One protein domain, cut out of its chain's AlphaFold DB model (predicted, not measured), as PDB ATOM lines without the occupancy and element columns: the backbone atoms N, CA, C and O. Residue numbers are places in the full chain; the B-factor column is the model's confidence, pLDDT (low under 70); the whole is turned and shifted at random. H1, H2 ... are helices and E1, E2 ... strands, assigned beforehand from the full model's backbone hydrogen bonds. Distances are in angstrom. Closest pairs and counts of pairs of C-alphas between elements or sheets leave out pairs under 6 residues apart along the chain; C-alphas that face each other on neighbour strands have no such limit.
ATOM      1  N   ASP A 239     -44.861  36.174 -32.226       96.25
ATOM      2  CA  ASP A 239     -44.850  37.476 -32.883       96.25
ATOM      3  C   ASP A 239     -43.696  38.325 -32.341       96.25
ATOM      4  O   ASP A 239     -43.371  38.271 -31.145       96.25
ATOM      5  N   VAL A 240     -43.060  39.103 -33.218       97.38
ATOM      6  CA  VAL A 240     -42.048  40.095 -32.834       97.38
ATOM      7  C   VAL A 240     -42.763  41.340 -32.319       97.38
ATOM      8  O   VAL A 240     -43.659  41.865 -32.977       97.38
ATOM      9  N   VAL A 241     -42.376  41.824 -31.139       97.38
ATOM     10  CA  VAL A 241     -43.047  42.950 -30.477       97.38
ATOM     11  C   VAL A 241     -42.079  44.085 -30.171       97.38
ATOM     12  O   VAL A 241     -40.875  43.882 -30.022       97.38
ATOM     13  N   GLU A 242     -42.619  45.296 -30.043       97.44
ATOM     14  CA  GLU A 242     -41.856  46.454 -29.579       97.44
ATOM     15  C   GLU A 242     -41.131  46.140 -28.258       97.44
ATOM     16  O   GLU A 242     -41.712  45.589 -27.318       97.44
ATOM     17  N   GLY A 243     -39.846  46.496 -28.199       96.19
ATOM     18  CA  GLY A 243     -38.968  46.232 -27.061       96.19
ATOM     19  C   GLY A 243     -38.201  44.909 -27.122       96.19
ATOM     20  O   GLY A 243     -37.289  44.725 -26.313       96.19
ATOM     21  N   ASP A 244     -38.493  44.013 -28.074       97.94
ATOM     22  CA  ASP A 244     -37.610  42.875 -28.351       97.94
ATOM     23  C   ASP A 244     -36.221  43.361 -28.792       97.94
ATOM     24  O   ASP A 244     -36.069  44.430 -29.386       97.94
ATOM     25  N   VAL A 245     -35.190  42.559 -28.529       97.81
ATOM     26  CA  VAL A 245     -33.844  42.796 -29.061       97.81
ATOM     27  C   VAL A 245     -33.652  41.909 -30.282       97.81
ATOM     28  O   VAL A 245     -33.889  40.708 -30.204       97.81
ATOM     29  N   VAL A 246     -33.184  42.474 -31.394       96.69
ATOM     30  CA  VAL A 246     -32.885  41.729 -32.627       96.69
ATOM     31  C   VAL A 246     -31.418  41.851 -33.019       96.69
ATOM     32  O   VAL A 246     -30.773  42.873 -32.760       96.69
ATOM     33  N   ARG A 247     -30.882  40.806 -33.655       93.62
ATOM     34  CA  ARG A 247     -29.517  40.770 -34.195       93.62
ATOM     35  C   ARG A 247     -29.536  41.109 -35.687       93.62
ATOM     36  O   ARG A 247     -30.050  40.343 -36.488       93.62
ATOM     37  N   VAL A 248     -28.905  42.217 -36.069       90.75
ATOM     38  CA  VAL A 248     -28.888  42.725 -37.450       90.75
ATOM     39  C   VAL A 248     -27.464  42.654 -38.018       90.75
ATOM     40  O   VAL A 248     -26.523  43.047 -37.322       90.75
ATOM     41  N   PRO A 249     -27.263  42.169 -39.258       84.19
ATOM     42  CA  PRO A 249     -25.966  42.242 -39.923       84.19
ATOM     43  C   PRO A 249     -25.519  43.700 -40.070       84.19
ATOM     44  O   PRO A 249     -26.310  44.558 -40.460       84.19
ATOM     45  N   ILE A 250     -24.252  43.986 -39.781       80.25
ATOM     46  CA  ILE A 250     -23.650  45.267 -40.143       80.25
ATOM     47  C   ILE A 250     -23.334  45.190 -41.643       80.25
ATOM     48  O   ILE A 250     -22.660  44.247 -42.063       80.25
ATOM     49  N   PRO A 251     -23.836  46.123 -42.471       65.31
ATOM     50  CA  PRO A 251     -23.475  46.166 -43.880       65.31
ATOM     51  C   PRO A 251     -21.989  46.530 -43.995       65.31
ATOM     52  O   PRO A 251     -21.627  47.699 -43.877       65.31
ATOM     53  N   ASP A 252     -21.116  45.544 -44.198       60.69
ATOM     54  CA  ASP A 252     -19.710  45.822 -44.486       60.69
ATOM     55  C   ASP A 252     -19.565  46.310 -45.934       60.69
ATOM     56  O   ASP A 252     -20.062  45.718 -46.896       60.69
ATOM     57  N   SER A 253     -18.862  47.430 -46.083       48.00
ATOM     58  CA  SER A 253     -18.462  48.051 -47.340       48.00
ATOM     59  C   SER A 253     -17.708  47.070 -48.251       48.00
ATOM     60  O   SER A 253     -16.516  46.869 -48.064       48.00
ATOM     61  N   HIS A 254     -18.404  46.475 -49.222       43.50
ATOM     62  CA  HIS A 254     -17.995  45.969 -50.550       43.50
ATOM     63  C   HIS A 254     -16.589  45.371 -50.861       43.50
ATOM     64  O   HIS A 254     -16.403  44.972 -52.009       43.50
ATOM     65  N   PHE A 255     -15.606  45.231 -49.959       43.12
ATOM     66  CA  PHE A 255     -14.212  44.949 -50.366       43.12
ATOM     67  C   PHE A 255     -13.362  44.031 -49.471       43.12
ATOM     68  O   PHE A 255     -12.137  44.065 -49.568       43.12
ATOM     69  N   ALA A 256     -13.939  43.136 -48.671       39.12
ATOM     70  CA  ALA A 256     -13.137  42.100 -48.013       39.12
ATOM     71  C   ALA A 256     -13.732  40.707 -48.232       39.12
ATOM     72  O   ALA A 256     -14.717  40.318 -47.618       39.12
ATOM     73  N   VAL A 257     -13.073  39.927 -49.090       41.84
ATOM     74  CA  VAL A 257     -13.404  38.525 -49.415       41.84
ATOM     75  C   VAL A 257     -13.193  37.574 -48.214       41.84
ATOM     76  O   VAL A 257     -13.485  36.392 -48.313       41.84
ATOM     77  N   ASP A 258     -12.794  38.100 -47.048       43.59
ATOM     78  CA  ASP A 258     -12.627  37.364 -45.786       43.59
ATOM     79  C   ASP A 258     -13.255  38.081 -44.558       43.59
ATOM     80  O   ASP A 258     -12.942  37.741 -43.413       43.59
ATOM     81  N   SER A 259     -14.136  39.081 -44.739       44.31
ATOM     82  CA  SER A 259     -14.760  39.781 -43.602       44.31
ATOM     83  C   SER A 259     -15.957  39.015 -43.042       44.31
ATOM     84  O   SER A 259     -17.068  39.033 -43.570       44.31
ATOM     85  N   TYR A 260     -15.705  38.328 -41.933       53.00
ATOM     86  CA  TYR A 260     -16.710  37.788 -41.022       53.00
ATOM     87  C   TYR A 260     -17.809  38.817 -40.730       53.00
ATOM     88  O   TYR A 260     -17.493  39.948 -40.372       53.00
ATOM     89  N   SER A 261     -19.080  38.415 -40.825       55.34
ATOM     90  CA  SER A 261     -20.212  39.310 -40.586       55.34
ATOM     91  C   SER A 261     -20.188  39.852 -39.159       55.34
ATOM     92  O   SER A 261     -20.412  39.131 -38.183       55.34
ATOM     93  N   SER A 262     -19.883  41.138 -39.040       69.88
ATOM     94  CA  SER A 262     -20.122  41.903 -37.828       69.88
ATOM     95  C   SER A 262     -21.635  42.051 -37.647       69.88
ATOM     96  O   SER A 262     -22.369  42.231 -38.618       69.88
ATOM     97  N   TYR A 263     -22.133  41.916 -36.420       79.50
ATOM     98  CA  TYR A 263     -23.556  42.078 -36.116       79.50
ATOM     99  C   TYR A 263     -23.726  43.151 -35.058       79.50
ATOM    100  O   TYR A 263     -22.923  43.253 -34.131       79.50
ATOM    101  N   GLN A 264     -24.813  43.897 -35.177       90.38
ATOM    102  CA  GLN A 264     -25.271  44.841 -34.174       90.38
ATOM    103  C   GLN A 264     -26.578  44.350 -33.556       90.38
ATOM    104  O   GLN A 264     -27.349  43.629 -34.189       90.38
ATOM    105  N   TYR A 265     -26.825  44.757 -32.317       94.25
ATOM    106  CA  TYR A 265     -28.084  44.499 -31.632       94.25
ATOM    107  C   TYR A 265     -28.873  45.797 -31.560       94.25
ATOM    108  O   TYR A 265     -28.303  46.839 -31.230       94.25
ATOM    109  N   LYS A 266     -30.171  45.741 -31.849       95.06
ATOM    110  CA  LYS A 266     -31.062  46.892 -31.683       95.06
ATOM    111  C   LYS A 266     -32.371  46.487 -31.021       95.06
ATOM    112  O   LYS A 266     -32.759  45.323 -31.081       95.06
ATOM    113  N   LEU A 267     -33.038  47.465 -30.421       97.38
ATOM    114  CA  LEU A 267     -34.407  47.313 -29.942       97.38
ATOM    115  C   LEU A 267     -35.383  47.451 -31.113       97.38
ATOM    116  O   LEU A 267     -35.204  48.321 -31.968       97.38
ATOM    117  N   VAL A 268     -36.401  46.599 -31.133       97.25
ATOM    118  CA  VAL A 268     -37.533  46.677 -32.057       97.25
ATOM    119  C   VAL A 268     -38.421  47.845 -31.646       97.25
ATOM    120  O   VAL A 268     -38.815  47.956 -30.484       97.25
ATOM    121  N   THR A 269     -38.735  48.713 -32.602       97.12
ATOM    122  CA  THR A 269     -39.636  49.859 -32.420       97.12
ATOM    123  C   THR A 269     -41.053  49.547 -32.911       97.12
ATOM    124  O   THR A 269     -41.251  48.620 -33.695       97.12
ATOM    125  N   ALA A 270     -42.045  50.354 -32.515       96.19
ATOM    126  CA  ALA A 270     -43.415  50.227 -33.025       96.19
ATOM    127  C   ALA A 270     -43.501  50.299 -34.564       96.19
ATOM    128  O   ALA A 270     -44.326  49.621 -35.175       96.19
ATOM    129  N   GLU A 271     -42.631  51.095 -35.198       96.12
ATOM    130  CA  GLU A 271     -42.557  51.191 -36.659       96.12
ATOM    131  C   GLU A 271     -41.987  49.913 -37.285       96.12
ATOM    132  O   GLU A 271     -42.529  49.435 -38.279       96.12
ATOM    133  N   ASP A 272     -40.958  49.310 -36.673       95.50
ATOM    134  CA  ASP A 272     -40.403  48.029 -37.130       95.50
ATOM    135  C   ASP A 272     -41.476  46.921 -37.099       95.50
ATOM    136  O   ASP A 272     -41.590  46.146 -38.048       95.50
ATOM    137  N   THR A 273     -42.300  46.874 -36.043       94.25
ATOM    138  CA  THR A 273     -43.422  45.925 -35.936       94.25
ATOM    139  C   THR A 273     -44.518  46.218 -36.961       94.25
ATOM    140  O   THR A 273     -45.052  45.293 -37.565       94.25
ATOM    141  N   ARG A 274     -44.852  47.495 -37.208       94.31
ATOM    142  CA  ARG A 274     -45.860  47.885 -38.212       94.31
ATOM    143  C   ARG A 274     -45.455  47.481 -39.631       94.31
ATOM    144  O   ARG A 274     -46.322  47.177 -40.447       94.31
ATOM    145  N   LEU A 275     -44.157  47.529 -39.920       94.56
ATOM    146  CA  LEU A 275     -43.582  47.195 -41.221       94.56
ATOM    147  C   LEU A 275     -43.221  45.706 -41.370       94.56
ATOM    148  O   LEU A 275     -42.798  45.320 -42.457       94.56
ATOM    149  N   ASP A 276     -43.382  44.896 -40.316       93.50
ATOM    150  CA  ASP A 276     -43.100  43.450 -40.286       93.50
ATOM    151  C   ASP A 276     -41.701  43.086 -40.821       93.50
ATOM    152  O   ASP A 276     -41.514  42.186 -41.639       93.50
ATOM    153  N   ILE A 277     -40.687  43.851 -40.402       94.69
ATOM    154  CA  ILE A 277     -39.335  43.743 -40.981       94.69
ATOM    155  C   ILE A 277     -38.460  42.654 -40.346       94.69
ATOM    156  O   ILE A 277     -37.387  42.369 -40.880       94.69
ATOM    157  N   TYR A 278     -38.866  42.094 -39.203       95.81
ATOM    158  CA  TYR A 278     -38.095  41.096 -38.456       95.81
ATOM    159  C   TYR A 278     -38.880  39.814 -38.261       95.81
ATOM    160  O   TYR A 278     -40.062  39.841 -37.926       95.81
ATOM    161  N   ALA A 279     -38.179  38.690 -38.372       94.69
ATOM    162  CA  ALA A 279     -38.707  37.389 -38.013       94.69
ATOM    163  C   ALA A 279     -38.366  37.043 -36.557       94.69
ATOM    164  O   ALA A 279     -37.397  37.537 -35.976       94.69
ATOM    165  N   ILE A 280     -39.107  36.096 -35.975       96.00
ATOM    166  CA  ILE A 280     -38.818  35.572 -34.630       96.00
ATOM    167  C   ILE A 280     -37.405  34.974 -34.512       96.00
ATOM    168  O   ILE A 280     -36.830  34.945 -33.428       96.00
ATOM    169  N   THR A 281     -36.815  34.535 -35.626       95.38
ATOM    170  CA  THR A 281     -35.436  34.031 -35.693       95.38
ATOM    171  C   THR A 281     -34.376  35.120 -35.533       95.38
ATOM    172  O   THR A 281     -33.231  34.798 -35.218       95.38
ATOM    173  N   ASP A 282     -34.739  36.390 -35.736       95.44
ATOM    174  CA  ASP A 282     -33.848  37.537 -35.532       95.44
ATOM    175  C   ASP A 282     -33.842  37.997 -34.070       95.44
ATOM    176  O   ASP A 282     -32.892  38.657 -33.633       95.44
ATOM    177  N   VAL A 283     -34.890  37.645 -33.313       96.81
ATOM    178  CA  VAL A 283     -35.041  37.984 -31.897       96.81
ATOM    179  C   VAL A 283     -34.012  37.223 -31.068       96.81
ATOM    180  O   VAL A 283     -33.856  36.006 -31.157       96.81
ATOM    181  N   VAL A 284     -33.318  37.959 -30.209       96.81
ATOM    182  CA  VAL A 284     -32.314  37.438 -29.290       96.81
ATOM    183  C   VAL A 284     -32.626  37.878 -27.868       96.81
ATOM    184  O   VAL A 284     -33.100  38.983 -27.621       96.81
ATOM    185  N   LEU A 285     -32.310  37.013 -26.909       96.50
ATOM    186  CA  LEU A 285     -32.420  37.326 -25.489       96.50
ATOM    187  C   LEU A 285     -31.028  37.316 -24.850       96.50
ATOM    188  O   LEU A 285     -30.251  36.391 -25.112       96.50
TER     189      LEU A 285
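AT A GLANCE: This is residues 239 to 285 of the 293 residues of the protein "TRUD domain-containing protein" of Trypanosoma cruzi (UniProt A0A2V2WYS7). Little of this domain is regular structure: a two-stranded antiparallel hairpin, E1 and E2, has a long loop whose residues 253 to 259 stick out, and a short helix, H1, follows past the other end. Residues 283 to 284 fold back and pair antiparallel with residues 245 to 246 of E1. The printed 47 residues, in the order E1, E2, H1, are mixed in class, with 15 in named elements. The whole is loose, with a radius of gyration of the C-alphas of 12.6 A, and spans 35 by 21 by 14 A.

HOW THE PARTS SIT: E1, residues 245 to 249, and E2, residues 263 to 267, form a hairpin at 148 degrees between directions. N 248 and O 264, 2.8 A apart, are within hydrogen-bond range. H1, residues 270 to 274, and E1 are apart. In H1 the O i to N i+4 pair is within range.

IN THESE COORDINATES: E1 begins at C-alpha 245, (-33.844, 42.796, -29.061), and measures 13.4 A; E2 measures 13.5 A. H1 ends at C-alpha 274, (-45.860, 47.885, -38.212).

THE WHOLE: The farthest C-alphas, of Val 257 and Ala 270, are 36.1 A apart. The printed part has no cut. E1 to E2 is a long link; residues 251 to 262 are under pLDDT 70.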